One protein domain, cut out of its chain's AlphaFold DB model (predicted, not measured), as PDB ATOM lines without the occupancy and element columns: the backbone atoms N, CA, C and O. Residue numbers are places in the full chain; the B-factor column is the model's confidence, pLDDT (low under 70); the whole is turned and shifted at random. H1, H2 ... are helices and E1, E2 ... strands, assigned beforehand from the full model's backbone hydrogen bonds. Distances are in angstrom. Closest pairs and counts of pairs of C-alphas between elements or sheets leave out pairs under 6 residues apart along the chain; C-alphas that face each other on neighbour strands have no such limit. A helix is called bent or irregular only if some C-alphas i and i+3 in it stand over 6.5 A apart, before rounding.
ATOM      1  N   PRO A  24     -30.536  43.017 -25.755       94.88
ATOM      2  CA  PRO A  24     -29.802  44.247 -26.007       94.88
ATOM      3  C   PRO A  24     -28.290  44.077 -25.869       94.88
ATOM      4  O   PRO A  24     -27.808  43.372 -24.983       94.88
ATOM      5  N   VAL A  25     -27.527  44.791 -26.695       95.50
ATOM      6  CA  VAL A  25     -26.062  44.832 -26.595       95.50
ATOM      7  C   VAL A  25     -25.633  45.905 -25.595       95.50
ATOM      8  O   VAL A  25     -26.024  47.065 -25.706       95.50
ATOM      9  N   LEU A  26     -24.776  45.556 -24.642       93.06
ATOM     10  CA  LEU A  26     -24.262  46.472 -23.630       93.06
ATOM     11  C   LEU A  26     -22.865  46.956 -24.006       93.06
ATOM     12  O   LEU A  26     -21.873  46.229 -23.933       93.06
ATOM     13  N   LYS A  27     -22.770  48.232 -24.372       92.00
ATOM     14  CA  LYS A  27     -21.497  48.929 -24.547       92.00
ATOM     15  C   LYS A  27     -21.084  49.531 -23.220       92.00
ATOM     16  O   LYS A  27     -21.836  50.283 -22.613       92.00
ATOM     17  N   GLN A  28     -19.877  49.218 -22.782       87.75
ATOM     18  CA  GLN A  28     -19.350  49.676 -21.504       87.75
ATOM     19  C   GLN A  28     -18.256  50.713 -21.728       87.75
ATOM     20  O   GLN A  28     -17.381  50.526 -22.571       87.75
ATOM     21  N   SER A  29     -18.289  51.801 -20.962       84.81
ATOM     22  CA  SER A  29     -17.270  52.850 -21.001       84.81
ATOM     23  C   SER A  29     -16.920  53.299 -19.589       84.81
ATOM     24  O   SER A  29     -17.811  53.526 -18.780       84.81
ATOM     25  N   GLY A  30     -15.630  53.473 -19.300       79.25
ATOM     26  CA  GLY A  30     -15.152  54.024 -18.022       79.25
ATOM     27  C   GLY A  30     -15.100  53.035 -16.853       79.25
ATOM     28  O   GLY A  30     -14.600  53.386 -15.785       79.25
ATOM     29  N   PHE A  31     -15.560  51.794 -17.024       75.44
ATOM     30  CA  PHE A  31     -15.427  50.775 -15.988       75.44
ATOM     31  C   PHE A  31     -13.974  50.318 -15.833       75.44
ATOM     32  O   PHE A  31     -13.293  50.014 -16.810       75.44
ATOM     33  N   LYS A  32     -13.503  50.241 -14.584       72.44
ATOM     34  CA  LYS A  32     -12.208  49.635 -14.262       72.44
ATOM     35  C   LYS A  32     -12.361  48.120 -14.225       72.44
ATOM     36  O   LYS A  32     -13.230  47.614 -13.514       72.44
ATOM     37  N   GLU A  33     -11.494  47.406 -14.933       68.75
ATOM     38  CA  GLU A  33     -11.418  45.954 -14.809       68.75
ATOM     39  C   GLU A  33     -10.886  45.586 -13.423       68.75
ATOM     40  O   GLU A  33      -9.761  45.919 -13.049       68.75
ATOM     41  N   LYS A  34     -11.709  44.881 -12.647       64.31
ATOM     42  CA  LYS A  34     -11.229  44.035 -11.559       64.31
ATOM     43  C   LYS A  34     -11.425  42.589 -11.965       64.31
ATOM     44  O   LYS A  34     -12.337  42.270 -12.723       64.31
ATOM     45  N   SER A  35     -10.547  41.727 -11.471       55.44
ATOM     46  CA  SER A  35     -10.478  40.353 -11.938       55.44
ATOM     47  C   SER A  35     -11.735  39.565 -11.548       55.44
ATOM     48  O   SER A  35     -12.361  39.018 -12.451       55.44
ATOM     49  N   TRP A  36     -12.144  39.535 -10.268       57.94
ATOM     50  CA  TRP A  36     -13.233  38.664  -9.780       57.94
ATOM     51  C   TRP A  36     -13.884  39.173  -8.487       57.94
ATOM     52  O   TRP A  36     -13.216  39.819  -7.683       57.94
ATOM     53  N   ILE A  37     -15.162  38.823  -8.282       59.19
ATOM     54  CA  ILE A  37     -15.906  39.046  -7.031       59.19
ATOM     55  C   ILE A  37     -15.887  37.754  -6.216       59.19
ATOM     56  O   ILE A  37     -16.261  36.698  -6.726       59.19
ATOM     57  N   GLU A  38     -15.510  37.834  -4.943       59.34
ATOM     58  CA  GLU A  38     -15.710  36.725  -4.009       59.34
ATOM     59  C   GLU A  38     -17.190  36.624  -3.613       59.34
ATOM     60  O   GLU A  38     -17.806  37.616  -3.211       59.34
ATOM     61  N   PHE A  39     -17.762  35.417  -3.708       57.97
ATOM     62  CA  PHE A  39     -19.177  35.156  -3.405       57.97
ATOM     63  C   PHE A  39     -19.570  35.678  -2.017       57.97
ATOM     64  O   PHE A  39     -20.623  36.289  -1.860       57.97
ATOM     65  N   ASP A  40     -18.705  35.479  -1.020       58.94
ATOM     66  CA  ASP A  40     -18.950  35.854   0.375       58.94
ATOM     67  C   ASP A  40     -19.183  37.366   0.557       58.94
ATOM     68  O   ASP A  40     -19.943  37.798   1.421       58.94
ATOM     69  N   TRP A  41     -18.595  38.203  -0.300       60.62
ATOM     70  CA  TRP A  41     -18.873  39.637  -0.291       60.62
ATOM     71  C   TRP A  41     -20.270  39.944  -0.843       60.62
ATOM     72  O   TRP A  41     -21.036  40.690  -0.226       60.62
ATOM     73  N   PHE A  42     -20.627  39.334  -1.978       59.47
ATOM     74  CA  PHE A  42     -21.938  39.511  -2.609       59.47
ATOM     75  C   PHE A  42     -23.070  38.997  -1.712       59.47
ATOM     76  O   PHE A  42     -24.085  39.668  -1.537       59.47
ATOM     77  N   SER A  43     -22.858  37.850  -1.071       55.69
ATOM     78  CA  SER A  43     -23.797  37.187  -0.162       55.69
ATOM     79  C   SER A  43     -24.059  37.986   1.121       55.69
ATOM     80  O   SER A  43     -25.170  37.977   1.659       55.69
ATOM     81  N   LYS A  44     -23.047  38.721   1.604       58.28
ATOM     82  CA  LYS A  44     -23.143  39.595   2.782       58.28
ATOM     83  C   LYS A  44     -23.772  40.941   2.452       58.28
ATOM     84  O   LYS A  44     -24.535  41.469   3.262       58.28
ATOM     85  N   LYS A  45     -23.463  41.513   1.283       58.75
ATOM     86  CA  LYS A  45     -23.984  42.823   0.863       58.75
ATOM     87  C   LYS A  45     -25.370  42.744   0.221       58.75
ATOM     88  O   LYS A  45     -26.108  43.714   0.349       58.75
ATOM     89  N   ASN A  46     -25.741  41.597  -0.358       58.88
ATOM     90  CA  ASN A  46     -27.050  41.316  -0.963       58.88
ATOM     91  C   ASN A  46     -27.521  42.453  -1.877       58.88
ATOM     92  O   ASN A  46     -28.573  43.044  -1.648       58.88
ATOM     93  N   TYR A  47     -26.683  42.816  -2.848       63.81
ATOM     94  CA  TYR A  47     -26.876  44.031  -3.624       63.81
ATOM     95  C   TYR A  47     -26.876  43.749  -5.124       63.81
ATOM     96  O   TYR A  47     -25.859  43.340  -5.682       63.81
ATOM     97  N   PHE A  48     -28.009  44.006  -5.772       70.31
ATOM     98  CA  PHE A  48     -28.110  44.073  -7.224       70.31
ATOM     99  C   PHE A  48     -28.056  45.538  -7.651       70.31
ATOM    100  O   PHE A  48     -29.021  46.276  -7.461       70.31
ATOM    101  N   ASP A  49     -26.929  45.967  -8.223       77.50
ATOM    102  CA  ASP A  49     -26.846  47.295  -8.831       77.50
ATOM    103  C   ASP A  49     -27.817  47.398 -10.005       77.50
ATOM    104  O   ASP A  49     -27.875  46.505 -10.855       77.50
ATOM    105  N   ILE A  50     -28.547  48.507 -10.071       81.25
ATOM    106  CA  ILE A  50     -29.357  48.865 -11.233       81.25
ATOM    107  C   ILE A  50     -28.537  49.833 -12.078       81.25
ATOM    108  O   ILE A  50     -28.135  50.903 -11.616       81.25
ATOM    109  N   PHE A  51     -28.278  49.424 -13.316       82.69
ATOM    110  CA  PHE A  51     -27.488  50.176 -14.291       82.69
ATOM    111  C   PHE A  51     -28.348  50.996 -15.238       82.69
ATOM    112  O   PHE A  51     -27.868  51.966 -15.820       82.69
ATOM    113  N   TYR A  52     -29.588  50.560 -15.441       86.31
ATOM    114  CA  TYR A  52     -30.534  51.199 -16.333       86.31
ATOM    115  C   TYR A  52     -31.953  50.766 -15.975       86.31
ATOM    116  O   TYR A  52     -32.175  49.620 -15.579       86.31
ATOM    117  N   ILE A  53     -32.889  51.687 -16.148       85.88
ATOM    118  CA  ILE A  53     -34.327  51.458 -16.136       85.88
ATOM    119  C   ILE A  53     -34.943  52.436 -17.145       85.88
ATOM    120  O   ILE A  53     -34.493  53.581 -17.233       85.88
ATOM    121  N   GLY A  54     -35.890  51.965 -17.952       89.38
ATOM    122  CA  GLY A  54     -36.547  52.765 -18.986       89.38
ATOM    123  C   GLY A  54     -36.818  51.960 -20.254       89.38
ATOM    124  O   GLY A  54     -36.835  50.730 -20.228       89.38
ATOM    125  N   ASN A  55     -37.023  52.644 -21.380       92.31
ATOM    126  CA  ASN A  55     -37.389  52.017 -22.656       92.31
ATOM    127  C   ASN A  55     -36.422  50.903 -23.095       92.31
ATOM    128  O   ASN A  55     -35.201  51.026 -23.004       92.31
ATOM    129  N   LEU A  56     -36.977  49.817 -23.640       94.31
ATOM    130  CA  LEU A  56     -36.180  48.775 -24.277       94.31
ATOM    131  C   LEU A  56     -35.571  49.284 -25.592       94.31
ATOM    132  O   LEU A  56     -36.284  49.691 -26.508       94.31
ATOM    133  N   GLU A  57     -34.251  49.181 -25.701       94.81
ATOM    134  CA  GLU A  57     -33.467  49.536 -26.881       94.81
ATOM    135  C   GLU A  57     -32.585  48.356 -27.309       94.81
ATOM    136  O   GLU A  57     -32.282  47.461 -26.517       94.81
ATOM    137  N   ASP A  58     -32.118  48.362 -28.558       94.62
ATOM    138  CA  ASP A  58     -31.215  47.322 -29.073       94.62
ATOM    139  C   ASP A  58     -29.797  47.422 -28.491       94.62
ATOM    140  O   ASP A  58     -29.015  46.468 -28.545       94.62
ATOM    141  N   THR A  59     -29.399  48.598 -28.004       94.88
ATOM    142  CA  THR A  59     -28.049  48.848 -27.497       94.88
ATOM    143  C   THR A  59     -28.074  49.864 -26.370       94.88
ATOM    144  O   THR A  59     -28.569  50.968 -26.550       94.88
ATOM    145  N   PHE A  60     -27.420  49.541 -25.259       91.38
ATOM    146  CA  PHE A  60     -27.268  50.444 -24.124       91.38
ATOM    147  C   PHE A  60     -25.808  50.839 -23.937       91.38
ATOM    148  O   PHE A  60     -24.909  50.002 -24.023       91.38
ATOM    149  N   LEU A  61     -25.564  52.118 -23.647       89.69
ATOM    150  CA  LEU A  61     -24.257  52.599 -23.207       89.69
ATOM    151  C   LEU A  61     -24.241  52.685 -21.682       89.69
ATOM    152  O   LEU A  61     -24.723  53.654 -21.100       89.69
ATOM    153  N   LEU A  62     -23.645  51.685 -21.045       86.00
ATOM    154  CA  LEU A  62     -23.452  51.661 -19.606       86.00
ATOM    155  C   LEU A  62     -22.182  52.423 -19.233       86.00
ATOM    156  O   LEU A  62     -21.124  52.265 -19.856       86.00
ATOM    157  N   LYS A  63     -22.282  53.227 -18.175       80.31
ATOM    158  CA  LYS A  63     -21.150  53.920 -17.565       80.31
ATOM    159  C   LYS A  63     -21.226  53.797 -16.043       80.31
ATOM    160  O   LYS A  63     -22.336  53.773 -15.509       80.31
ATOM    161  N   PRO A  64     -20.093  53.711 -15.326       68.75
ATOM    162  CA  PRO A  64     -20.092  53.558 -13.873       68.75
ATOM    163  C   PRO A  64     -20.693  54.758 -13.142       68.75
ATOM    164  O   PRO A  64     -21.031  54.631 -11.975       68.75
ATOM    165  N   GLU A  65     -20.823  55.908 -13.787       66.25
ATOM    166  CA  GLU A  65     -21.460  57.078 -13.197       66.25
ATOM    167  C   GLU A  65     -22.995  56.957 -13.177       66.25
ATOM    168  O   GLU A  65     -23.624  57.616 -12.364       66.25
ATOM    169  N   ILE A  66     -23.595  56.063 -13.982       63.38
ATOM    170  CA  ILE A  66     -25.058  55.884 -14.139       63.38
ATOM    171  C   ILE A  66     -25.652  54.961 -13.054       63.38
ATOM    172  O   ILE A  66     -26.746  54.427 -13.180       63.38
ATOM    173  N   LYS A  67     -24.936  54.738 -11.950       62.47
ATOM    174  CA  LYS A  67     -25.408  53.848 -10.884       62.47
ATOM    175  C   LYS A  67     -26.472  54.543 -10.051       62.47
ATOM    176  O   LYS A  67     -26.276  55.668  -9.594       62.47
ATOM    177  N   PHE A  68     -27.536  53.809  -9.746       56.12
ATOM    178  CA  PHE A  68     -28.544  54.277  -8.801       56.12
ATOM    179  C   PHE A  68     -28.014  54.361  -7.359       56.12
ATOM    180  O   PHE A  68     -28.396  55.239  -6.591       56.12
ATOM    181  N   HIS A  69     -27.054  53.502  -7.005       52.81
ATOM    182  CA  HIS A  69     -26.410  53.515  -5.696       52.81
ATOM    183  C   HIS A  69     -25.091  54.279  -5.755       52.81
ATOM    184  O   HIS A  69     -24.003  53.706  -5.843       52.81
ATOM    185  N   HIS A  70     -25.170  55.602  -5.686       44.16
ATOM    186  CA  HIS A  70     -24.046  56.312  -5.103       44.16
ATOM    187  C   HIS A  70     -24.070  56.030  -3.601       44.16
ATOM    188  O   HIS A  70     -25.080  56.257  -2.936       44.16
ATOM    189  N   GLU A  71     -22.968  55.504  -3.059       42.97
ATOM    190  CA  GLU A  71     -22.701  55.663  -1.633       42.97
ATOM    191  C   GLU A  71     -22.796  57.165  -1.355       42.97
ATOM    192  O   GLU A  71     -21.941  57.947  -1.774       42.97
ATOM    193  N   ILE A  72     -23.890  57.586  -0.717       39.56
ATOM    194  CA  ILE A  72     -23.955  58.884  -0.061       39.56
ATOM    195  C   ILE A  72     -22.946  58.760   1.078       39.56
ATOM    196  O   ILE A  72     -23.276  58.290   2.167       39.56
ATOM    197  N   GLU A  73     -21.678  59.055   0.799       42.84
ATOM    198  CA  GLU A  73     -20.652  58.964   1.823       42.84
ATOM    199  C   GLU A  73     -20.829  60.115   2.814       42.84
ATOM    200  O   GLU A  73     -20.492  61.279   2.580       42.84
ATOM    201  N   TYR A  74     -21.381  59.719   3.955       44.94
ATOM    202  CA  TYR A  74     -21.141  60.209   5.304       44.94
ATOM    203  C   TYR A  74     -19.631  60.412   5.601       44.94
ATOM    204  O   TYR A  74     -19.087  59.753   6.478       44.94
ATOM    205  N   SER A  75     -18.902  61.285   4.895       39.12
ATOM    206  CA  SER A  75     -17.481  61.558   5.217       39.12
ATOM    207  C   SER A  75     -16.852  62.732   4.445       39.12
ATOM    208  O   SER A  75     -15.718  62.652   3.989       39.12
ATOM    209  N   GLY A  76     -17.529  63.875   4.304       43.47
ATOM    210  CA  GLY A  76     -16.838  65.141   3.986       43.47
ATOM    211  C   GLY A  76     -16.123  65.241   2.622       43.47
ATOM    212  O   GLY A  76     -15.380  66.201   2.402       43.47
ATOM    213  N   ILE A  77     -16.351  64.312   1.689       46.19
ATOM    214  CA  ILE A  77     -15.853  64.410   0.313       46.19
ATOM    215  C   ILE A  77     -16.718  65.424  -0.445       46.19
ATOM    216  O   ILE A  77     -17.911  65.218  -0.665       46.19
ATOM    217  N   LYS A  78     -16.118  66.545  -0.861       44.91
ATOM    218  CA  LYS A  78     -16.779  67.512  -1.747       44.91
ATOM    219  C   LYS A  78     -16.899  66.904  -3.144       44.91
ATOM    220  O   LYS A  78     -15.905  66.805  -3.862       44.91
ATOM    221  N   PHE A  79     -18.109  66.519  -3.540       45.91
ATOM    222  CA  PHE A  79     -18.396  66.213  -4.939       45.91
ATOM    223  C   PHE A  79     -18.113  67.446  -5.804       45.91
ATOM    224  O   PHE A  79     -18.459  68.567  -5.429       45.91
ATOM    225  N   ASN A  80     -17.485  67.250  -6.964       52.00
ATOM    226  CA  ASN A  80     -17.405  68.313  -7.960       52.00
ATOM    227  C   ASN A  80     -18.790  68.530  -8.611       52.00
ATOM    228  O   ASN A  80     -19.648  67.640  -8.604       52.00
ATOM    229  N   ASP A  81     -19.007  69.709  -9.196       55.88
ATOM    230  CA  ASP A  81     -20.283  70.097  -9.820       55.88
ATOM    231  C   ASP A  81     -20.772  69.133 -10.913       55.88
ATOM    232  O   ASP A  81     -21.967  69.081 -11.213       55.88
ATOM    233  N   THR A  82     -19.859  68.386 -11.535       50.41
ATOM    234  CA  THR A  82     -20.170  67.423 -12.593       50.41
ATOM    235  C   THR A  82     -20.835  66.176 -12.017       50.41
ATOM    236  O   THR A  82     -21.854  65.736 -12.551       50.41
ATOM    237  N   THR A  83     -20.334  65.643 -10.897       50.31
ATOM    238  CA  THR A  83     -20.948  64.493 -10.217       50.31
ATOM    239  C   THR A  83     -22.316  64.849  -9.632       50.31
ATOM    240  O   THR A  83     -23.247  64.057  -9.746       50.31
ATOM    241  N   LEU A  84     -22.487  66.066  -9.096       56.06
ATOM    242  CA  LEU A  84     -23.781  66.545  -8.584       56.06
ATOM    243  C   LEU A  84     -24.832  66.706  -9.691       56.06
ATOM    244  O   LEU A  84     -25.967  66.255  -9.540       56.06
ATOM    245  N   ARG A  85     -24.466  67.309 -10.832       53.84
ATOM    246  CA  ARG A  85     -25.370  67.424 -11.991       53.84
ATOM    247  C   ARG A  85     -25.741  66.062 -12.572       53.84
ATOM    248  O   ARG A  85     -26.877  65.869 -12.995       53.84
ATOM    249  N   HIS A  86     -24.799  65.124 -12.585       49.47
ATOM    250  CA  HIS A  86     -25.034  63.773 -13.082       49.47
ATOM    251  C   HIS A  86     -25.951  62.968 -12.157       49.47
ATOM    252  O   HIS A  86     -26.934  62.406 -12.629       49.47
ATOM    253  N   SER A  87     -25.687  63.003 -10.847       54.34
ATOM    254  CA  SER A  87     -26.547  62.406  -9.825       54.34
ATOM    255  C   SER A  87     -27.966  62.968  -9.892       54.34
ATOM    256  O   SER A  87     -28.904  62.187  -9.814       54.34
ATOM    257  N   ARG A  88     -28.140  64.273 -10.150       60.94
ATOM    258  CA  ARG A  88     -29.470  64.868 -10.358       60.94
ATOM    259  C   ARG A  88     -30.162  64.350 -11.620       60.94
ATOM    260  O   ARG A  88     -31.320  63.993 -11.543       60.94
ATOM    261  N   LYS A  89     -29.471  64.240 -12.760       56.12
ATOM    262  CA  LYS A  89     -30.076  63.715 -14.001       56.12
ATOM    263  C   LYS A  89     -30.494  62.246 -13.877       56.12
ATOM    264  O   LYS A  89     -31.530  61.856 -14.399       56.12
ATOM    265  N   ILE A  90     -29.655  61.444 -13.226       54.25
ATOM    266  CA  ILE A  90     -29.966  60.068 -12.829       54.25
ATOM    267  C   ILE A  90     -31.208  60.119 -11.955       54.25
ATOM    268  O   ILE A  90     -32.240  59.614 -12.367       54.25
ATOM    269  N   TYR A  91     -31.146  60.823 -10.828       61.94
ATOM    270  CA  TYR A  91     -32.257  60.986  -9.899       61.94
ATOM    271  C   TYR A  91     -33.560  61.399 -10.595       61.94
ATOM    272  O   TYR A  91     -34.560  60.746 -10.364       61.94
ATOM    273  N   ASP A  92     -33.549  62.357 -11.523       63.38
ATOM    274  CA  ASP A  92     -34.735  62.791 -12.277       63.38
ATOM    275  C   ASP A  92     -35.305  61.678 -13.182       63.38
ATOM    276  O   ASP A  92     -36.522  61.506 -13.245       63.38
ATOM    277  N   LEU A  93     -34.448  60.896 -13.859       59.31
ATOM    278  CA  LEU A  93     -34.869  59.715 -14.631       59.31
ATOM    279  C   LEU A  93     -35.500  58.653 -13.721       59.31
ATOM    280  O   LEU A  93     -36.516  58.067 -14.080       59.31
ATOM    281  N   TYR A  94     -34.930  58.433 -12.535       63.06
ATOM    282  CA  TYR A  94     -35.450  57.460 -11.572       63.06
ATOM    283  C   TYR A  94     -36.697  57.961 -10.839       63.06
ATOM    284  O   TYR A  94     -37.590  57.166 -10.589       63.06
ATOM    285  N   CYS A  95     -36.819  59.255 -10.544       62.28
ATOM    286  CA  CYS A  95     -38.013  59.851  -9.941       62.28
ATOM    287  C   CYS A  95     -39.247  59.704 -10.833       62.28
ATOM    288  O   CYS A  95     -40.350  59.649 -10.310       62.28
ATOM    289  N   GLY A  96     -39.079  59.585 -12.155       65.94
ATOM    290  CA  GLY A  96     -40.170  59.211 -13.062       65.94
ATOM    291  C   GLY A  96     -40.632  57.750 -12.934       65.94
ATOM    292  O   GLY A  96     -41.647  57.375 -13.519       65.94
ATOM    293  N   HIS A  97     -39.894  56.920 -12.197       66.31
ATOM    294  CA  HIS A  97     -40.187  55.505 -11.953       66.31
ATOM    295  C   HIS A  97     -40.368  55.166 -10.469       66.31
ATOM    296  O   HIS A  97     -40.796  54.054 -10.156       66.31
ATOM    297  N   LEU A  98     -40.061  56.100  -9.568       67.19
ATOM    298  CA  LEU A  98     -40.424  56.027  -8.159       67.19
ATOM    299  C   LEU A  98     -41.870  56.489  -8.022       67.19
ATOM    300  O   LEU A  98     -42.230  57.551  -8.524       67.19
ATOM    301  N   LEU A  99     -42.686  55.701  -7.337       61.22
ATOM    302  CA  LEU A  99     -44.008  56.150  -6.917       61.22
ATOM    303  C   LEU A  99     -43.955  56.528  -5.445       61.22
ATOM    304  O   LEU A  99     -43.284  55.872  -4.646       61.22
ATOM    305  N   SER A 100     -44.696  57.569  -5.075       67.00
ATOM    306  CA  SER A 100     -45.022  57.784  -3.670       67.00
ATOM    307  C   SER A 100     -45.810  56.583  -3.139       67.00
ATOM    308  O   SER A 100     -46.492  55.883  -3.891       67.00
ATOM    309  N   GLN A 101     -45.786  56.359  -1.824       65.69
ATOM    310  CA  GLN A 101     -46.564  55.275  -1.220       65.69
ATOM    311  C   GLN A 101     -48.075  55.407  -1.519       65.69
ATOM    312  O   GLN A 101     -48.791  54.412  -1.638       65.69
ATOM    313  N   GLU A 102     -48.588  56.633  -1.643       69.06
ATOM    314  CA  GLU A 102     -49.973  56.918  -2.027       69.06
ATOM    315  C   GLU A 102     -50.244  56.592  -3.496       69.06
ATOM    316  O   GLU A 102     -51.253  55.947  -3.796       69.06
ATOM    317  N   GLU A 103     -49.356  57.003  -4.406       68.12
ATOM    318  CA  GLU A 103     -49.456  56.668  -5.828       68.12
ATOM    319  C   GLU A 103     -49.375  55.158  -6.031       68.12
ATOM    320  O   GLU A 103     -50.164  54.588  -6.787       68.12
ATOM    321  N   PHE A 104     -48.492  54.486  -5.297       67.44
ATOM    322  CA  PHE A 104     -48.431  53.040  -5.273       67.44
ATOM    323  C   PHE A 104     -49.751  52.437  -4.796       67.44
ATOM    324  O   PHE A 104     -50.353  51.665  -5.529       67.44
ATOM    325  N   LYS A 105     -50.269  52.808  -3.616       70.94
ATOM    326  CA  LYS A 105     -51.542  52.265  -3.092       70.94
ATOM    327  C   LYS A 105     -52.718  52.498  -4.042       70.94
ATOM    328  O   LYS A 105     -53.608  51.654  -4.141       70.94
ATOM    329  N   ALA A 106     -52.739  53.627  -4.746       72.88
ATOM    330  CA  ALA A 106     -53.756  53.917  -5.750       72.88
ATOM    331  C   ALA A 106     -53.638  53.005  -6.983       72.88
ATOM    332  O   ALA A 106     -54.661  52.653  -7.586       72.88
ATOM    333  N   ASN A 107     -52.410  52.613  -7.334       66.25
ATOM    334  CA  ASN A 107     -52.097  51.836  -8.526       66.25
ATOM    335  C   ASN A 107     -51.883  50.331  -8.276       66.25
ATOM    336  O   ASN A 107     -51.952  49.550  -9.219       66.25
ATOM    337  N   SER A 108     -51.690  49.891  -7.034       65.38
ATOM    338  CA  SER A 108     -51.357  48.507  -6.672       65.38
ATOM    339  C   SER A 108     -52.486  47.528  -6.981       65.38
ATOM    340  O   SER A 108     -52.236  46.376  -7.318       65.38
ATOM    341  N   LYS A 109     -53.738  48.005  -7.001       60.47
ATOM    342  CA  LYS A 109     -54.900  47.254  -7.509       60.47
ATOM    343  C   LYS A 109     -54.801  46.890  -9.000       60.47
ATOM    344  O   LYS A 109     -55.547  46.033  -9.461       60.47
ATOM    345  N   TYR A 110     -53.932  47.570  -9.757       54.25
ATOM    346  CA  TYR A 110     -53.621  47.273 -11.158       54.25
ATOM    347  C   TYR A 110     -52.381  46.394 -11.313       54.25
ATOM    348  O   TYR A 110     -52.023  46.073 -12.449       54.25
ATOM    349  N   TYR A 111     -51.752  45.965 -10.210       59.50
ATOM    350  CA  TYR A 111     -50.915  44.776 -10.243       59.50
ATOM    351  C   TYR A 111     -51.833  43.590 -10.514       59.50
ATOM    352  O   TYR A 111     -52.421  42.979  -9.626       59.50
ATOM    353  N   SER A 112     -52.064  43.363 -11.795       54.66
ATOM    354  CA  SER A 112     -52.923  42.305 -12.263       54.66
ATOM    355  C   SER A 112     -52.121  41.012 -12.329       54.66
ATOM    356  O   SER A 112     -50.936  41.008 -12.684       54.66
ATOM    357  N   ASP A 113     -52.825  39.896 -12.157       62.09
ATOM    358  CA  ASP A 113     -52.381  38.553 -12.558       62.09
ATOM    359  C   ASP A 113     -51.952  38.473 -14.045       62.09
ATOM    360  O   ASP A 113     -51.490  37.437 -14.515       62.09
ATOM    361  N   THR A 114     -52.108  39.562 -14.809       72.19
ATOM    362  CA  THR A 114     -51.726  39.681 -16.220       72.19
ATOM    363  C   THR A 114     -50.361  40.333 -16.429       72.19
ATOM    364  O   THR A 114     -49.990  40.581 -17.578       72.19
ATOM    365  N   THR A 115     -49.629  40.672 -15.366       84.38
ATOM    366  CA  THR A 115     -48.246  41.140 -15.503       84.38
ATOM    367  C   THR A 115     -47.403  40.004 -16.072       84.38
ATOM    368  O   THR A 115     -47.493  38.867 -15.619       84.38
ATOM    369  N   VAL A 116     -46.593  40.297 -17.086       90.56
ATOM    370  CA  VAL A 116     -45.735  39.312 -17.749       90.56
ATOM    371  C   VAL A 116     -44.342  39.895 -17.809       90.56
ATOM    372  O   VAL A 116     -44.091  40.845 -18.550       90.56
ATOM    373  N   LEU A 117     -43.436  39.314 -17.032       91.31
ATOM    374  CA  LEU A 117     -42.040  39.715 -17.021       91.31
ATOM    375  C   LEU A 117     -41.180  38.667 -17.709       91.31
ATOM    376  O   LEU A 117     -41.312  37.463 -17.486       91.31
ATOM    377  N   GLU A 118     -40.264  39.145 -18.534       94.75
ATOM    378  CA  GLU A 118     -39.188  38.347 -19.095       94.75
ATOM    379  C   GLU A 118     -37.923  38.616 -18.279       94.75
ATOM    380  O   GLU A 118     -37.377  39.716 -18.312       94.75
ATOM    381  N   VAL A 119     -37.463  37.605 -17.541       94.31
ATOM    382  CA  VAL A 119     -36.210  37.656 -16.779       94.31
ATOM    383  C   VAL A 119     -35.161  36.861 -17.547       94.31
ATOM    384  O   VAL A 119     -35.381  35.689 -17.849       94.31
ATOM    385  N   LYS A 120     -34.022  37.465 -17.884       96.31
ATOM    386  CA  LYS A 120     -32.969  36.807 -18.669       96.31
ATOM    387  C   LYS A 120     -31.576  37.175 -18.190       96.31
ATOM    388  O   LYS A 120     -31.272  38.346 -17.995       96.31
ATOM    389  N   ILE A 121     -30.724  36.163 -18.062       95.81
ATOM    390  CA  ILE A 121     -29.288  36.321 -17.844       95.81
ATOM    391  C   ILE A 121     -28.598  36.097 -19.183       95.81
ATOM    392  O   ILE A 121     -28.700  35.009 -19.755       95.81
ATOM    393  N   ASP A 122     -27.878  37.099 -19.671       96.94
ATOM    394  CA  ASP A 122     -27.127  36.970 -20.915       96.94
ATOM    395  C   ASP A 122     -25.679  36.566 -20.634       96.94
ATOM    396  O   ASP A 122     -24.854  37.368 -20.209       96.94
ATOM    397  N   THR A 123     -25.358  35.301 -20.894       95.88
ATOM    398  CA  THR A 123     -24.002  34.767 -20.713       95.88
ATOM    399  C   THR A 123     -23.067  35.051 -21.891       95.88
ATOM    400  O   THR A 123     -21.894  34.685 -21.837       95.88
ATOM    401  N   THR A 124     -23.556  35.696 -22.956       96.31
ATOM    402  CA  THR A 124     -22.752  36.070 -24.130       96.31
ATOM    403  C   THR A 124     -22.037  37.408 -23.951       96.31
ATOM    404  O   THR A 124     -21.101  37.717 -24.690       96.31
ATOM    405  N   GLN A 125     -22.442  38.189 -22.947       95.44
ATOM    406  CA  GLN A 125     -21.881  39.496 -22.630       95.44
ATOM    407  C   GLN A 125     -21.324  39.499 -21.208       95.44
ATOM    408  O   GLN A 125     -21.944  38.981 -20.284       95.44
ATOM    409  N   ILE A 126     -20.154  40.108 -21.019       92.81
ATOM    410  CA  ILE A 126     -19.542  40.268 -19.697       92.81
ATOM    411  C   ILE A 126     -19.551  41.744 -19.337       92.81
ATOM    412  O   ILE A 126     -19.003  42.574 -20.062       92.81
ATOM    413  N   MET A 127     -20.129  42.056 -18.187       88.94
ATOM    414  CA  MET A 127     -20.013  43.346 -17.535       88.94
ATOM    415  C   MET A 127     -18.770  43.374 -16.642       88.94
ATOM    416  O   MET A 127     -18.545  42.481 -15.828       88.94
ATOM    417  N   ASN A 128     -17.941  44.400 -16.810       85.31
ATOM    418  CA  ASN A 128     -16.812  44.701 -15.943       85.31
ATOM    419  C   ASN A 128     -17.281  45.769 -14.961       85.31
ATOM    420  O   ASN A 128     -17.472  46.917 -15.346       85.31
ATOM    421  N   TYR A 129     -17.469  45.426 -13.692       72.44
ATOM    422  CA  TYR A 129     -18.003  46.380 -12.733       72.44
ATOM    423  C   TYR A 129     -17.359  46.255 -11.369       72.44
ATOM    424  O   TYR A 129     -17.501  45.215 -10.740       72.44
ATOM    425  N   GLY A 130     -16.772  47.362 -10.891       66.81
ATOM    426  CA  GLY A 130     -16.493  47.701  -9.485       66.81
ATOM    427  C   GLY A 130     -15.679  46.684  -8.688       66.81
ATOM    428  O   GLY A 130     -14.569  46.972  -8.240       66.81
ATOM    429  N   TRP A 131     -16.264  45.515  -8.489       65.31
ATOM    430  CA  TRP A 131     -15.811  44.394  -7.695       65.31
ATOM    431  C   TRP A 131     -15.373  43.203  -8.569       65.31
ATOM    432  O   TRP A 131     -14.620  42.378  -8.075       65.31
ATOM    433  N   GLY A 132     -15.757  43.116  -9.851       79.88
ATOM    434  CA  GLY A 132     -15.285  42.082 -10.783       79.88
ATOM    435  C   GLY A 132     -16.177  41.901 -12.014       79.88
ATOM    436  O   GLY A 132     -16.815  42.850 -12.468       79.88
ATOM    437  N   LYS A 133     -16.183  40.686 -12.574       87.75
ATOM    438  CA  LYS A 133     -16.975  40.331 -13.759       87.75
ATOM    439  C   LYS A 133     -18.378  39.854 -13.388       87.75
ATOM    440  O   LYS A 133     -18.557  39.126 -12.410       87.75
ATOM    441  N   SER A 134     -19.353  40.211 -14.210       90.12
ATOM    442  CA  SER A 134     -20.754  39.822 -14.067       90.12
ATOM    443  C   SER A 134     -21.400  39.564 -15.431       90.12
ATOM    444  O   SER A 134     -20.917  40.034 -16.459       90.12
ATOM    445  N   TYR A 135     -22.482  38.793 -15.451       93.62
ATOM    446  CA  TYR A 135     -23.391  38.700 -16.589       93.62
ATOM    447  C   TYR A 135     -24.518  39.721 -16.423       93.62
ATOM    448  O   TYR A 135     -25.007  39.890 -15.303       93.62
ATOM    449  N   PRO A 136     -24.973  40.388 -17.492       94.62
ATOM    450  CA  PRO A 136     -26.144  41.238 -17.399       94.62
ATOM    451  C   PRO A 136     -27.414  40.439 -17.108       94.62
ATOM    452  O   PRO A 136     -27.661  39.377 -17.687       94.62
ATOM    453  N   LEU A 137     -28.224  40.996 -16.210       93.44
ATOM    454  CA  LEU A 137     -29.582  40.565 -15.914       93.44
ATOM    455  C   LEU A 137     -30.549  41.568 -16.537       93.44
ATOM    456  O   LEU A 137     -30.528  42.744 -16.183       93.44
ATOM    457  N   PHE A 138     -31.428  41.086 -17.400       94.88
ATOM    458  CA  PHE A 138     -32.528  41.856 -17.962       94.88
ATOM    459  C   PHE A 138     -33.833  41.439 -17.286       94.88
ATOM    460  O   PHE A 138     -34.145  40.248 -17.231       94.88
ATOM    461  N   ILE A 139     -34.598  42.415 -16.804       93.00
ATOM    462  CA  ILE A 139     -35.994  42.247 -16.392       93.00
ATOM    463  C   ILE A 139     -36.814  43.146 -17.307       93.00
ATOM    464  O   ILE A 139     -36.705  44.365 -17.225       93.00
ATOM    465  N   ILE A 140     -37.578  42.553 -18.217       94.94
ATOM    466  CA  ILE A 140     -38.318  43.281 -19.248       94.94
ATOM    467  C   ILE A 140     -39.805  43.134 -18.972       94.94
ATOM    468  O   ILE A 140     -40.305  42.014 -18.835       94.94
ATOM    469  N   ASN A 141     -40.516  44.253 -18.941       93.44
ATOM    470  CA  ASN A 141     -41.960  44.229 -18.856       93.44
ATOM    471  C   ASN A 141     -42.568  43.971 -20.238       93.44
ATOM    472  O   ASN A 141     -42.497  44.806 -21.135       93.44
ATOM    473  N   ARG A 142     -43.156  42.787 -20.414       94.44
ATOM    474  CA  ARG A 142     -43.841  42.370 -21.644       94.44
ATOM    475  C   ARG A 142     -45.358  42.471 -21.540       94.44
ATOM    476  O   ARG A 142     -46.038  42.134 -22.509       94.44
ATOM    477  N   SER A 143     -45.906  42.884 -20.397       90.88
ATOM    478  CA  SER A 143     -47.331  43.174 -20.305       90.88
ATOM    479  C   SER A 143     -47.647  44.571 -20.829       90.88
ATOM    480  O   SER A 143     -46.780  45.418 -21.028       90.88
ATOM    481  N   ASN A 144     -48.941  44.808 -21.030       88.44
ATOM    482  CA  ASN A 144     -49.493  46.135 -21.300       88.44
ATOM    483  C   ASN A 144     -49.808  46.903 -20.000       88.44
ATOM    484  O   ASN A 144     -50.458  47.944 -20.045       88.44
ATOM    485  N   SER A 145     -49.401  46.367 -18.844       84.25
ATOM    486  CA  SER A 145     -49.627  46.929 -17.509       84.25
ATOM    487  C   SER A 145     -48.312  47.365 -16.872       84.25
ATOM    488  O   SER A 145     -47.244  46.927 -17.286       84.25
ATOM    489  N   LEU A 146     -48.390  48.215 -15.851       81.75
ATOM    490  CA  LEU A 146     -47.246  48.562 -15.014       81.75
ATOM    491  C   LEU A 146     -46.768  47.334 -14.226       81.75
ATOM    492  O   LEU A 146     -47.595  46.574 -13.721       81.75
ATOM    493  N   ALA A 147     -45.455  47.163 -14.091       83.38
ATOM    494  CA  ALA A 147     -44.868  46.165 -13.207       83.38
ATOM    495  C   ALA A 147     -44.106  46.848 -12.071       83.38
ATOM    496  O   ALA A 147     -43.229  47.670 -12.319       83.38
ATOM    497  N   PHE A 148     -44.416  46.481 -10.831       77.62
ATOM    498  CA  PHE A 148     -43.719  46.996  -9.655       77.62
ATOM    499  C   PHE A 148     -42.511  46.113  -9.321       77.62
ATOM    500  O   PHE A 148     -42.592  44.882  -9.350       77.62
ATOM    501  N   ILE A 149     -41.386  46.739  -8.993       75.31
ATOM    502  CA  ILE A 149     -40.122  46.104  -8.626       75.31
ATOM    503  C   ILE A 149     -39.654  46.757  -7.321       75.31
ATOM    504  O   ILE A 149     -39.201  47.894  -7.337       75.31
ATOM    505  N   GLY A 150     -39.758  46.076  -6.177       64.81
ATOM    506  CA  GLY A 150     -39.475  46.737  -4.896       64.81
ATOM    507  C   GLY A 150     -39.610  45.870  -3.645       64.81
ATOM    508  O   GLY A 150     -39.765  44.649  -3.718       64.81
ATOM    509  N   HIS A 151     -39.500  46.522  -2.484       54.25
ATOM    510  CA  HIS A 151     -39.472  45.902  -1.155       54.25
ATOM    511  C   HIS A 151     -40.842  45.944  -0.459       54.25
ATOM    512  O   HIS A 151     -41.338  47.017  -0.147       54.25
ATOM    513  N   GLY A 152     -41.418  44.771  -0.174       52.75
ATOM    514  CA  GLY A 152     -42.665  44.606   0.581       52.75
ATOM    515  C   GLY A 152     -43.105  43.142   0.626       52.75
ATOM    516  O   GLY A 152     -42.657  42.333  -0.184       52.75
ATOM    517  N   ILE A 153     -43.925  42.789   1.620       46.12
ATOM    518  CA  ILE A 153     -44.313  41.400   1.948       46.12
ATOM    519  C   ILE A 153     -45.135  40.750   0.817       46.12
ATOM    520  O   ILE A 153     -45.107  39.531   0.664       46.12
ATOM    521  N   ASP A 154     -45.783  41.568  -0.013       50.56
ATOM    522  CA  ASP A 154     -46.627  41.130  -1.128       50.56
ATOM    523  C   ASP A 154     -45.954  41.305  -2.505       50.56
ATOM    524  O   ASP A 154     -46.606  41.166  -3.542       50.56
ATOM    525  N   TYR A 155     -44.655  41.630  -2.553       56.16
ATOM    526  CA  TYR A 155     -43.994  42.044  -3.793       56.16
ATOM    527  C   TYR A 155     -43.064  40.995  -4.392       56.16
ATOM    528  O   TYR A 155     -42.515  40.134  -3.697       56.16
ATOM    529  N   PRO A 156     -42.840  41.068  -5.715       54.28
ATOM    530  CA  PRO A 156     -41.914  40.179  -6.381       54.28
ATOM    531  C   PRO A 156     -40.470  40.416  -5.923       54.28
ATOM    532  O   PRO A 156     -39.791  41.354  -6.328       54.28
ATOM    533  N   HIS A 157     -39.978  39.512  -5.082       65.88
ATOM    534  CA  HIS A 157     -38.586  39.488  -4.655       65.88
ATOM    535  C   HIS A 157     -37.672  38.982  -5.781       65.88
ATOM    536  O   HIS A 157     -37.950  37.927  -6.360       65.88
ATOM    537  N   VAL A 158     -36.550  39.674  -6.043       73.12
ATOM    538  CA  VAL A 158     -35.425  39.090  -6.796       73.12
ATOM    539  C   VAL A 158     -34.631  38.188  -5.865       73.12
ATOM    540  O   VAL A 158     -33.893  38.665  -5.004       73.12
ATOM    541  N   GLY A 159     -34.771  36.880  -6.044       80.44
ATOM    542  CA  GLY A 159     -33.963  35.865  -5.389       80.44
ATOM    543  C   GLY A 159     -32.927  35.287  -6.344       80.44
ATOM    544  O   GLY A 159     -33.240  34.932  -7.482       80.44
ATOM    545  N   LEU A 160     -31.695  35.142  -5.865       86.12
ATOM    546  CA  LEU A 160     -30.712  34.288  -6.514       86.12
ATOM    547  C   LEU A 160     -30.969  32.852  -6.058       86.12
ATOM    548  O   LEU A 160     -30.941  32.574  -4.864       86.12
ATOM    549  N   GLU A 161     -31.222  31.934  -6.982       90.06
ATOM    550  CA  GLU A 161     -31.412  30.523  -6.660       90.06
ATOM    551  C   GLU A 161     -30.242  29.702  -7.187       90.06
ATOM    552  O   GLU A 161     -29.885  29.796  -8.361       90.06
ATOM    553  N   ILE A 162     -29.679  28.855  -6.330       91.94
ATOM    554  CA  ILE A 162     -28.580  27.957  -6.680       91.94
ATOM    555  C   ILE A 162     -28.994  26.521  -6.397       91.94
ATOM    556  O   ILE A 162     -29.583  26.215  -5.358       91.94
ATOM    557  N   GLN A 163     -28.706  25.634  -7.341       94.12
ATOM    558  CA  GLN A 163     -28.987  24.218  -7.216       94.12
ATOM    559  C   GLN A 163     -28.015  23.575  -6.215       94.12
ATOM    560  O   GLN A 163     -26.797  23.729  -6.311       94.12
ATOM    561  N   ASN A 164     -28.551  22.876  -5.220       91.69
ATOM    562  CA  ASN A 164     -27.761  22.111  -4.261       91.69
ATOM    563  C   ASN A 164     -27.373  20.729  -4.825       91.69
ATOM    564  O   ASN A 164     -27.792  20.344  -5.917       91.69
ATOM    565  N   SER A 165     -26.606  19.953  -4.058       90.44
ATOM    566  CA  SER A 165     -26.166  18.606  -4.455       90.44
ATOM    567  C   SER A 165     -27.310  17.598  -4.641       90.44
ATOM    568  O   SER A 165     -27.139  16.600  -5.332       90.44
ATOM    569  N   GLN A 166     -28.493  17.867  -4.082       91.69
ATOM    570  CA  GLN A 166     -29.715  17.083  -4.285       91.69
ATOM    571  C   GLN A 166     -30.512  17.517  -5.529       91.69
ATOM    572  O   GLN A 166     -31.615  17.021  -5.753       91.69
ATOM    573  N   GLY A 167     -30.007  18.465  -6.323       92.94
ATOM    574  CA  GLY A 167     -30.685  18.970  -7.518       92.94
ATOM    575  C   GLY A 167     -31.805  19.979  -7.233       92.94
ATOM    576  O   GLY A 167     -32.506  20.393  -8.158       92.94
ATOM    577  N   LYS A 168     -31.980  20.412  -5.981       93.56
ATOM    578  CA  LYS A 168     -32.995  21.391  -5.575       93.56
ATOM    579  C   LYS A 168     -32.424  22.805  -5.613       93.56
ATOM    580  O   LYS A 168     -31.381  23.076  -5.028       93.56
ATOM    581  N   PHE A 169     -33.150  23.726  -6.239       92.56
ATOM    582  CA  PHE A 169     -32.847  25.154  -6.165       92.56
ATOM    583  C   PHE A 169     -33.151  25.701  -4.767       92.56
ATOM    584  O   PHE A 169     -34.262  25.543  -4.253       92.56
ATOM    585  N   ILE A 170     -32.151  26.330  -4.157       88.69
ATOM    586  CA  ILE A 170     -32.235  27.007  -2.866       88.69
ATOM    587  C   ILE A 170     -31.974  28.493  -3.098       88.69
ATOM    588  O   ILE A 170     -31.012  28.851  -3.775       88.69
ATOM    589  N   SER A 171     -32.811  29.351  -2.516       85.00
ATOM    590  CA  SER A 171     -32.553  30.792  -2.498       85.00
ATOM    591  C   SER A 171     -31.312  31.085  -1.656       85.00
ATOM    592  O   SER A 171     -31.242  30.705  -0.487       85.00
ATOM    593  N   VAL A 172     -30.341  31.772  -2.245       79.44
ATOM    594  CA  VAL A 172     -29.124  32.239  -1.585       79.44
ATOM    595  C   VAL A 172     -29.134  33.766  -1.588       79.44
ATOM    596  O   VAL A 172     -29.357  34.404  -2.611       79.44
ATOM    597  N   GLY A 173     -28.921  34.366  -0.424       68.81
ATOM    598  CA  GLY A 173     -28.997  35.816  -0.236       68.81
ATOM    599  C   GLY A 173     -30.332  36.296   0.330       68.81
ATOM    600  O   GLY A 173     -31.321  35.565   0.382       68.81
ATOM    601  N   ARG A 174     -30.339  37.544   0.801       58.84
ATOM    602  CA  ARG A 174     -31.556  38.287   1.142       58.84
ATOM    603  C   ARG A 174     -32.041  39.011  -0.117       58.84
ATOM    604  O   ARG A 174     -31.306  39.812  -0.683       58.84
ATOM    605  N   SER A 175     -33.247  38.682  -0.554       54.38
ATOM    606  CA  SER A 175     -33.794  38.977  -1.880       54.38
ATOM    607  C   SER A 175     -34.220  40.435  -2.080       54.38
ATOM    608  O   SER A 175     -35.418  40.718  -2.092       54.38
ATOM    609  N   TYR A 176     -33.278  41.374  -2.224       55.75
ATOM    610  CA  TYR A 176     -33.629  42.789  -2.390       55.75
ATOM    611  C   TYR A 176     -32.750  43.511  -3.419       55.75
ATOM    612  O   TYR A 176     -31.522  43.495  -3.333       55.75
ATOM    613  N   PHE A 177     -33.386  44.238  -4.342       56.09
ATOM    614  CA  PHE A 177     -32.784  45.453  -4.884       56.09
ATOM    615  C   PHE A 177     -32.764  46.459  -3.737       56.09
ATOM    616  O   PHE A 177     -33.786  47.058  -3.419       56.09
ATOM    617  N   LYS A 178     -31.643  46.573  -3.023       49.91
ATOM    618  CA  LYS A 178     -31.547  47.587  -1.976       49.91
ATOM    619  C   LYS A 178     -31.273  48.940  -2.630       49.91
ATOM    620  O   LYS A 178     -30.508  49.036  -3.588       49.91
ATOM    621  N   ILE A 179     -31.901  49.990  -2.131       47.16
ATOM    622  CA  ILE A 179     -31.711  51.357  -2.613       47.16
ATOM    623  C   ILE A 179     -31.423  52.190  -1.384       47.16
ATOM    624  O   ILE A 179     -32.309  52.521  -0.606       47.16
ATOM    625  N   GLY A 180     -30.147  52.454  -1.156       46.22
ATOM    626  CA  GLY A 180     -29.684  53.153   0.024       46.22
ATOM    627  C   GLY A 180     -30.065  52.449   1.327       46.22
ATOM    628  O   GLY A 180     -30.752  51.432   1.392       46.22
ATOM    629  N   CYS A 181     -29.576  53.000   2.426       40.84
ATOM    630  CA  CYS A 181     -30.088  52.688   3.758       40.84
ATOM    631  C   CYS A 181     -30.966  53.833   4.294       40.84
ATOM    632  O   CYS A 181     -31.291  53.815   5.475       40.84
ATOM    633  N   SER A 182     -31.298  54.846   3.480       42.12
ATOM    634  CA  SER A 182     -31.720  56.151   4.009       42.12
ATOM    635  C   SER A 182     -32.916  56.835   3.340       42.12
ATOM    636  O   SER A 182     -33.288  57.893   3.836       42.12
ATOM    637  N   MET A 183     -33.512  56.311   2.259       42.22
ATOM    638  CA  MET A 183     -34.557  57.049   1.508       42.22
ATOM    639  C   MET A 183     -35.956  56.411   1.509       42.22
ATOM    640  O   MET A 183     -36.855  56.948   0.881       42.22
ATOM    641  N   GLY A 184     -36.192  55.376   2.319       43.88
ATOM    642  CA  GLY A 184     -37.504  54.722   2.395       43.88
ATOM    643  C   GLY A 184     -37.617  53.533   1.445       43.88
ATOM    644  O   GLY A 184     -36.661  53.175   0.761       43.88
ATOM    645  N   GLU A 185     -38.749  52.842   1.509       49.41
ATOM    646  CA  GLU A 185     -39.068  51.676   0.681       49.41
ATOM    647  C   GLU A 185     -39.290  52.132  -0.765       49.41
ATOM    648  O   GLU A 185     -40.416  52.327  -1.202       49.41
ATOM    649  N   ASP A 186     -38.198  52.376  -1.484       54.12
ATOM    650  CA  ASP A 186     -38.251  52.811  -2.874       54.12
ATOM    651  C   ASP A 186     -38.764  51.648  -3.746       54.12
ATOM    652  O   ASP A 186     -38.113  50.610  -3.913       54.12
ATOM    653  N   GLU A 187     -39.976  51.813  -4.270       65.25
ATOM    654  CA  GLU A 187     -40.615  50.918  -5.231       65.25
ATOM    655  C   GLU A 187     -40.363  51.460  -6.639       65.25
ATOM    656  O   GLU A 187     -40.736  52.590  -6.965       65.25
ATOM    657  N   PHE A 188     -39.740  50.657  -7.498       73.38
ATOM    658  CA  PHE A 188     -39.624  50.998  -8.907       73.38
ATOM    659  C   PHE A 188     -40.821  50.510  -9.688       73.38
ATOM    660  O   PHE A 188     -41.429  49.481  -9.390       73.38
ATOM    661  N   ASN A 189     -41.058  51.204 -10.784       80.44
ATOM    662  CA  ASN A 189     -42.053  50.847 -11.759       80.44
ATOM    663  C   ASN A 189     -41.379  50.638 -13.092       80.44
ATOM    664  O   ASN A 189     -40.535  51.426 -13.505       80.44
ATOM    665  N   LEU A 190     -41.774  49.561 -13.747       85.69
ATOM    666  CA  LEU A 190     -41.371  49.239 -15.093       85.69
ATOM    667  C   LEU A 190     -42.617  49.348 -15.965       85.69
ATOM    668  O   LEU A 190     -43.542  48.538 -15.839       85.69
ATOM    669  N   PHE A 191     -42.681  50.373 -16.807       88.88
ATOM    670  CA  PHE A 191     -43.799  50.580 -17.724       88.88
ATOM    671  C   PHE A 191     -43.826  49.495 -18.816       88.88
ATOM    672  O   PHE A 191     -42.850  48.759 -18.995       88.88
ATOM    673  N   PRO A 192     -44.946  49.342 -19.547       90.81
ATOM    674  CA  PRO A 192     -45.022  48.413 -20.670       90.81
ATOM    675  C   PRO A 192     -43.856  48.578 -21.652       90.81
ATOM    676  O   PRO A 192     -43.597  49.678 -22.133       90.81
ATOM    677  N   ASN A 193     -43.191  47.470 -21.990       92.62
ATOM    678  CA  ASN A 193     -42.009  47.406 -22.860       92.62
ATOM    679  C   ASN A 193     -40.750  48.123 -22.344       92.62
ATOM    680  O   ASN A 193     -39.803  48.309 -23.110       92.62
ATOM    681  N   GLU A 194     -40.692  48.478 -21.066       93.56
ATOM    682  CA  GLU A 194     -39.453  48.923 -20.437       93.56
ATOM    683  C   GLU A 194     -38.594  47.751 -19.949       93.56
ATOM    684  O   GLU A 194     -39.053  46.614 -19.788       93.56
ATOM    685  N   VAL A 195     -37.315  48.037 -19.711       93.88
ATOM    686  CA  VAL A 195     -36.311  47.107 -19.204       93.88
ATOM    687  C   VAL A 195     -35.561  47.685 -18.013       93.88
ATOM    688  O   VAL A 195     -35.099  48.822 -18.034       93.88
ATOM    689  N   LEU A 196     -35.386  46.857 -16.989       91.12
ATOM    690  CA  LEU A 196     -34.415  47.059 -15.926       91.12
ATOM    691  C   LEU A 196     -33.181  46.206 -16.231       91.12
ATOM    692  O   LEU A 196     -33.286  44.998 -16.461       91.12
ATOM    693  N   ILE A 197     -32.009  46.841 -16.218       91.44
ATOM    694  CA  ILE A 197     -30.715  46.182 -16.411       91.44
ATOM    695  C   ILE A 197     -29.967  46.162 -15.084       91.44
ATOM    696  O   ILE A 197     -29.646  47.203 -14.502       91.44
ATOM    697  N   SER A 198     -29.663  44.955 -14.631       89.38
ATOM    698  CA  SER A 198     -28.854  44.672 -13.453       89.38
ATOM    699  C   SER A 198     -27.737  43.682 -13.806       89.38
ATOM    700  O   SER A 198     -27.417  43.485 -14.979       89.38
ATOM    701  N   GLN A 199     -27.110  43.070 -12.805       88.25
ATOM    702  CA  GLN A 199     -25.972  42.180 -12.988       88.25
ATOM    703  C   GLN A 199     -26.019  40.954 -12.076       88.25
ATOM    704  O   GLN A 199     -26.384  41.051 -10.908       88.25
ATOM    705  N   ILE A 200     -25.557  39.818 -12.591       88.31
ATOM    706  CA  ILE A 200     -25.282  38.590 -11.841       88.31
ATOM    707  C   ILE A 200     -23.771  38.392 -11.780       88.31
ATOM    708  O   ILE A 200     -23.156  38.198 -12.828       88.31
ATOM    709  N   PRO A 201     -23.139  38.422 -10.596       85.12
ATOM    710  CA  PRO A 201     -21.709  38.161 -10.490       85.12
ATOM    711  C   PRO A 201     -21.326  36.809 -11.096       85.12
ATOM    712  O   PRO A 201     -22.026  35.810 -10.923       85.12
ATOM    713  N   ILE A 202     -20.175  36.763 -11.766       88.50
ATOM    714  CA  ILE A 202     -19.563  35.495 -12.155       88.50
ATOM    715  C   ILE A 202     -18.821  34.963 -10.934       88.50
ATOM    716  O   ILE A 202     -17.742  35.446 -10.580       88.50
ATOM    717  N   PHE A 203     -19.437  33.987 -10.279       83.62
ATOM    718  CA  PHE A 203     -18.893  33.364  -9.083       83.62
ATOM    719  C   PHE A 203     -17.752  32.401  -9.402       83.62
ATOM    720  O   PHE A 203     -17.680  31.825 -10.489       83.62
ATOM    721  N   ARG A 204     -16.868  32.242  -8.418       84.88
ATOM    722  CA  ARG A 204     -15.784  31.265  -8.399       84.88
ATOM    723  C   ARG A 204     -15.889  30.446  -7.129       84.88
ATOM    724  O   ARG A 204     -16.178  30.997  -6.068       84.88
ATOM    725  N   GLY A 205     -15.611  29.159  -7.243       88.19
ATOM    726  CA  GLY A 205     -15.648  28.227  -6.128       88.19
ATOM    727  C   GLY A 205     -15.179  26.846  -6.554       88.19
ATOM    728  O   GLY A 205     -14.770  26.638  -7.694       88.19
ATOM    729  N   LYS A 206     -15.207  25.892  -5.627       91.25
ATOM    730  CA  LYS A 206     -14.698  24.533  -5.880       91.25
ATOM    731  C   LYS A 206     -15.684  23.615  -6.599       91.25
ATOM    732  O   LYS A 206     -15.249  22.629  -7.191       91.25
ATOM    733  N   SER A 207     -16.979  23.918  -6.548       91.81
ATOM    734  CA  SER A 207     -18.036  23.052  -7.072       91.81
ATOM    735  C   SER A 207     -18.812  23.744  -8.185       91.81
ATOM    736  O   SER A 207     -19.263  24.878  -8.031       91.81
ATOM    737  N   THR A 208     -19.015  23.049  -9.303       94.75
ATOM    738  CA  THR A 208     -19.856  23.526 -10.408       94.75
ATOM    739  C   THR A 208     -21.324  23.187 -10.152       94.75
ATOM    740  O   THR A 208     -21.649  22.054  -9.799       94.75
ATOM    741  N   THR A 209     -22.225  24.143 -10.362       95.56
ATOM    742  CA  THR A 209     -23.672  23.958 -10.187       95.56
ATOM    743  C   THR A 209     -24.484  24.848 -11.139       95.56
ATOM    744  O   THR A 209     -23.927  25.537 -11.997       95.56
ATOM    745  N   LYS A 210     -25.815  24.807 -11.026       97.06
ATOM    746  CA  LYS A 210     -26.750  25.675 -11.740       97.06
ATOM    747  C   LYS A 210     -27.207  26.836 -10.874       97.06
ATOM    748  O   LYS A 210     -27.478  26.683  -9.686       97.06
ATOM    749  N   LEU A 211     -27.348  27.983 -11.516       93.94
ATOM    750  CA  LEU A 211     -27.861  29.209 -10.938       93.94
ATOM    751  C   LEU A 211     -28.958  29.771 -11.826       93.94
ATOM    752  O   LEU A 211     -28.883  29.689 -13.050       93.94
ATOM    753  N   ARG A 212     -29.954  30.387 -11.205       95.12
ATOM    754  CA  ARG A 212     -30.964  31.191 -11.889       95.12
ATOM    755  C   ARG A 212     -31.406  32.340 -11.001       95.12
ATOM    756  O   ARG A 212     -31.140  32.362  -9.800       95.12
ATOM    757  N   VAL A 213     -32.109  33.280 -11.600       91.38
ATOM    758  CA  VAL A 213     -32.751  34.382 -10.901       91.38
ATOM    759  C   VAL A 213     -34.243  34.119 -10.892       91.38
ATOM    760  O   VAL A 213     -34.836  33.809 -11.925       91.38
ATOM    761  N   ARG A 214     -34.849  34.246  -9.719       88.00
ATOM    762  CA  ARG A 214     -36.294  34.251  -9.547       88.00
ATOM    763  C   ARG A 214     -36.739  35.674  -9.257       88.00
ATOM    764  O   ARG A 214     -36.185  36.310  -8.374       88.00
ATOM    765  N   PHE A 215     -37.766  36.130  -9.951       84.50
ATOM    766  CA  PHE A 215     -38.502  37.346  -9.651       84.50
ATOM    767  C   PHE A 215     -39.979  36.989  -9.481       84.50
ATOM    768  O   PHE A 215     -40.690  36.799 -10.465       84.50
ATOM    769  N   SER A 216     -40.436  36.809  -8.237       81.00
ATOM    770  CA  SER A 216     -41.734  36.162  -7.954       81.00
ATOM    771  C   SER A 216     -41.880  34.824  -8.703       81.00
ATOM    772  O   SER A 216     -41.105  33.892  -8.476       81.00
ATOM    773  N   ASN A 217     -42.844  34.718  -9.614       85.69
ATOM    774  CA  ASN A 217     -43.108  33.531 -10.419       85.69
ATOM    775  C   ASN A 217     -42.317  33.505 -11.735       85.69
ATOM    776  O   ASN A 217     -42.316  32.487 -12.425       85.69
ATOM    777  N   PHE A 218     -41.622  34.590 -12.078       89.81
ATOM    778  CA  PHE A 218     -40.801  34.679 -13.280       89.81
ATOM    779  C   PHE A 218     -39.396  34.164 -12.983       89.81
ATOM    780  O   PHE A 218     -38.761  34.564 -12.009       89.81
ATOM    781  N   ILE A 219     -38.911  33.244 -13.808       93.50
ATOM    782  CA  ILE A 219     -37.621  32.583 -13.612       93.50
ATOM    783  C   ILE A 219     -36.766  32.844 -14.845       93.50
ATOM    784  O   ILE A 219     -37.250  32.734 -15.973       93.50
ATOM    785  N   SER A 220     -35.500  33.185 -14.630       95.25
ATOM    786  CA  SER A 220     -34.538  33.328 -15.714       95.25
ATOM    787  C   SER A 220     -34.177  31.992 -16.357       95.25
ATOM    788  O   SER A 220     -34.463  30.913 -15.839       95.25
ATOM    789  N   ASN A 221     -33.433  32.054 -17.459       96.81
ATOM    790  CA  ASN A 221     -32.637  30.911 -17.888       96.81
ATOM    791  C   ASN A 221     -31.651  30.479 -16.790       96.81
ATOM    792  O   ASN A 221     -31.179  31.294 -15.991       96.81
ATOM    793  N   GLU A 222     -31.335  29.187 -16.779       97.31
ATOM    794  CA  GLU A 222     -30.315  28.618 -15.908       97.31
ATOM    795  C   GLU A 222     -28.930  28.829 -16.517       97.31
ATOM    796  O   GLU A 222     -28.716  28.621 -17.714       97.31
ATOM    797  N   ILE A 223     -27.970  29.194 -15.677       96.44
ATOM    798  CA  ILE A 223     -26.561  29.303 -16.043       96.44
ATOM    799  C   ILE A 223     -25.738  28.328 -15.208       96.44
ATOM    800  O   ILE A 223     -26.102  27.982 -14.086       96.44
ATOM    801  N   THR A 224     -24.613  27.879 -15.753       96.25
ATOM    802  CA  THR A 224     -23.612  27.156 -14.966       96.25
ATOM    803  C   THR A 224     -22.759  28.166 -14.199       96.25
ATOM    804  O   THR A 224     -22.313  29.155 -14.781       96.25
ATOM    805  N   CYS A 225     -22.515  27.919 -12.916       92.50
ATOM    806  CA  CYS A 225     -21.623  28.726 -12.086       92.50
ATOM    807  C   CYS A 225     -20.766  27.846 -11.168       92.50
ATOM    808  O   CYS A 225     -21.013  26.647 -11.029       92.50
ATOM    809  N   GLU A 226     -19.763  28.455 -10.542       92.06
ATOM    810  CA  GLU A 226     -18.922  27.817  -9.531       92.06
ATOM    811  C   GLU A 226     -19.190  28.438  -8.159       92.06
ATOM    812  O   GLU A 226     -19.226  29.662  -8.021       92.06
ATOM    813  N   VAL A 227     -19.361  27.599  -7.138       88.00
ATOM    814  CA  VAL A 227     -19.612  28.018  -5.754       88.00
ATOM    815  C   VAL A 227     -18.841  27.148  -4.768       88.00
ATOM    816  O   VAL A 227     -18.490  26.004  -5.061       88.00
ATOM    817  N   ASP A 228     -18.599  27.682  -3.577       86.94
ATOM    818  CA  ASP A 228     -18.163  26.892  -2.428       86.94
ATOM    819  C   ASP A 228     -19.384  26.427  -1.629       86.94
ATOM    820  O   ASP A 228     -20.286  27.216  -1.361       86.94
ATOM    821  N   GLU A 229     -19.419  25.162  -1.200       81.62
ATOM    822  CA  GLU A 229     -20.583  24.565  -0.515       81.62
ATOM    823  C   GLU A 229     -20.974  25.253   0.806       81.62
ATOM    824  O   GLU A 229     -22.116  25.134   1.272       81.62
ATOM    825  N   SER A 230     -20.050  26.014   1.398       81.06
ATOM    826  CA  SER A 230     -20.302  26.841   2.582       81.06
ATOM    827  C   SER A 230     -21.444  27.840   2.366       81.06
ATOM    828  O   SER A 230     -22.138  28.185   3.324       81.06
ATOM    829  N   ILE A 231     -21.709  28.227   1.114       76.12
ATOM    830  CA  ILE A 231     -22.841  29.070   0.729       76.12
ATOM    831  C   ILE A 231     -24.169  28.551   1.282       76.12
ATOM    832  O   ILE A 231     -24.954  29.318   1.830       76.12
ATOM    833  N   PHE A 232     -24.416  27.243   1.204       78.44
ATOM    834  CA  PHE A 232     -25.700  26.663   1.591       78.44
ATOM    835  C   PHE A 232     -25.884  26.645   3.113       78.44
ATOM    836  O   PHE A 232     -27.011  26.710   3.598       78.44
ATOM    837  N   HIS A 233     -24.786  26.612   3.871       70.88
ATOM    838  CA  HIS A 233     -24.804  26.548   5.335       70.88
ATOM    839  C   HIS A 233     -25.201  27.892   5.961       70.88
ATOM    840  O   HIS A 233     -25.835  27.940   7.018       70.88
ATOM    841  N   HIS A 234     -24.868  28.998   5.289       66.44
ATOM    842  CA  HIS A 234     -25.225  30.338   5.749       66.44
ATOM    843  C   HIS A 234     -26.736  30.608   5.659       66.44
ATOM    844  O   HIS A 234     -27.281  31.358   6.464       66.44
ATOM    845  N   TYR A 235     -27.435  29.973   4.713       63.56
ATOM    846  CA  TYR A 235     -28.855  30.241   4.464       63.56
ATOM    847  C   TYR A 235     -29.801  29.212   5.086       63.56
ATOM    848  O   TYR A 235     -30.937  29.554   5.398       63.56
ATOM    849  N   THR A 236     -29.349  27.990   5.379       59.72
ATOM    850  CA  THR A 236     -30.146  27.029   6.164       59.72
ATOM    851  C   THR A 236     -30.344  27.470   7.616       59.72
ATOM    852  O   THR A 236     -31.380  27.173   8.206       59.72
ATOM    853  N   THR A 237     -29.397  28.223   8.183       55.47
ATOM    854  CA  THR A 237     -29.453  28.722   9.569       55.47
ATOM    855  C   THR A 237     -30.327  29.967   9.746       55.47
ATOM    856  O   THR A 237     -30.827  30.203  10.842       55.47
ATOM    857  N   LEU A 238     -30.566  30.741   8.680       51.28
ATOM    858  CA  LEU A 238     -31.382  31.964   8.717       51.28
ATOM    859  C   LEU A 238     -32.881  31.728   8.461       51.28
ATOM    860  O   LEU A 238     -33.684  32.608   8.754       51.28
TER     861      LEU A 238
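This is residues 24 to 238 of the 243 residues of an uncharacterized protein of Flammeovirga aprica JL-4 (UniProt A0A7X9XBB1). Two antiparallel sheets make the core, a branched one of five strands, E2, E4, E5, E6 and E11, and a strongly twisted one in the order E9, E8, E12, E13; they meet where E4 comes near E12. The small pairs E1 with E3, parallel, and E7 with E10, antiparallel, lie by the branched sheet; H2 grazes that sheet, H1 and H4 graze the other, and H3 lies far out, near E7. The printed part has 215 residues, with four named helices and thirteen named strands in the order E1 H1 E2 E3 H2 H3 E4 to E13 H4; the class is mixed, with under half of the residues in named elements. The whole is compact and rounded, radius of gyration of the C-alphas 17.4 A, spans 46 by 44 by 36 A.

E1, residues 25 to 28, and E3, residues 59 to 62, are parallel neighbours, with N 27 and O 60 2.8 A apart. H1, residues 39 to 45, only just grazes the four-stranded sheet, with 5 pairs of C-alphas within 10 A. E2, residues 52 to 55, is the antiparallel neighbour of E11, residues 194 to 201, with N 195 and O 54 2.8 A apart. H2, residues 81 to 95, only grazes the branched sheet; the closest C-alphas of E2 and H2, Ile 53 and Tyr 94, are 7.6 A apart. H3, residues 101 to 110, is near E7, residues 147 to 149; it is irregular, only just, with C-alphas 106 and 109 7.0 A apart. E4, residues 117 to 121, and E5, residues 127 to 129, lie on one side of E6, residues 132 to 141, and E11 on the other side. Within hydrogen-bond range are N 118 and O 140, 2.9 A, across the antiparallel neighbours E4 and E6; N 127 and O 134, 2.8 A, across the hairpin E5 and E6; and N 137 and O 198, 2.9 A, across the antiparallel neighbours E6 and E11. E7 pairs with E10, residues 188 to 190, by N 149 and O 188, 2.8 A. E8, residues 158 to 163, forms a hairpin with E9, residues 169 to 172, by N 170 and O 162, 2.8 A. E12, residues 207 to 215, pairs with E8 by N 161 and O 212, 2.9 A, and forms a hairpin with E13, residues 223 to 227, by N 209 and O 225, 2.9 A. The closest C-alphas of E4 and E12, Val 119 and Phe 215, are 7.5 A apart. H4, residues 230 to 236, only grazes the four-stranded sheet; its closest C-alphas with E9, Tyr 235 and Val 172, are 6.4 A apart. Every O i to N i+4 pair is within hydrogen-bond range in H1 and H2, 4 of 6 in H3 and 2 of 3 in H4.

E1 begins at C-alpha 25, (-26.062, 44.832, -26.595). H2 is 20.5 A long, E6 28.0 A, E11 23.0 A and E12 25.1 A. H4 ends at C-alpha 236, (-30.146, 27.029, 6.164).

The two C-alphas farthest apart, Asp 81 and Gln 166, are 54.1 A apart. The printed part has no cut. The links E3 to H2 and E9 to E10 are long, and residues 73 to 82, of which 81 to 82 belong to H2, stand free. The mean pLDDT of the printed part is 74.5; 93 residues are under 70, among them 64 to 104 and 173 to 187.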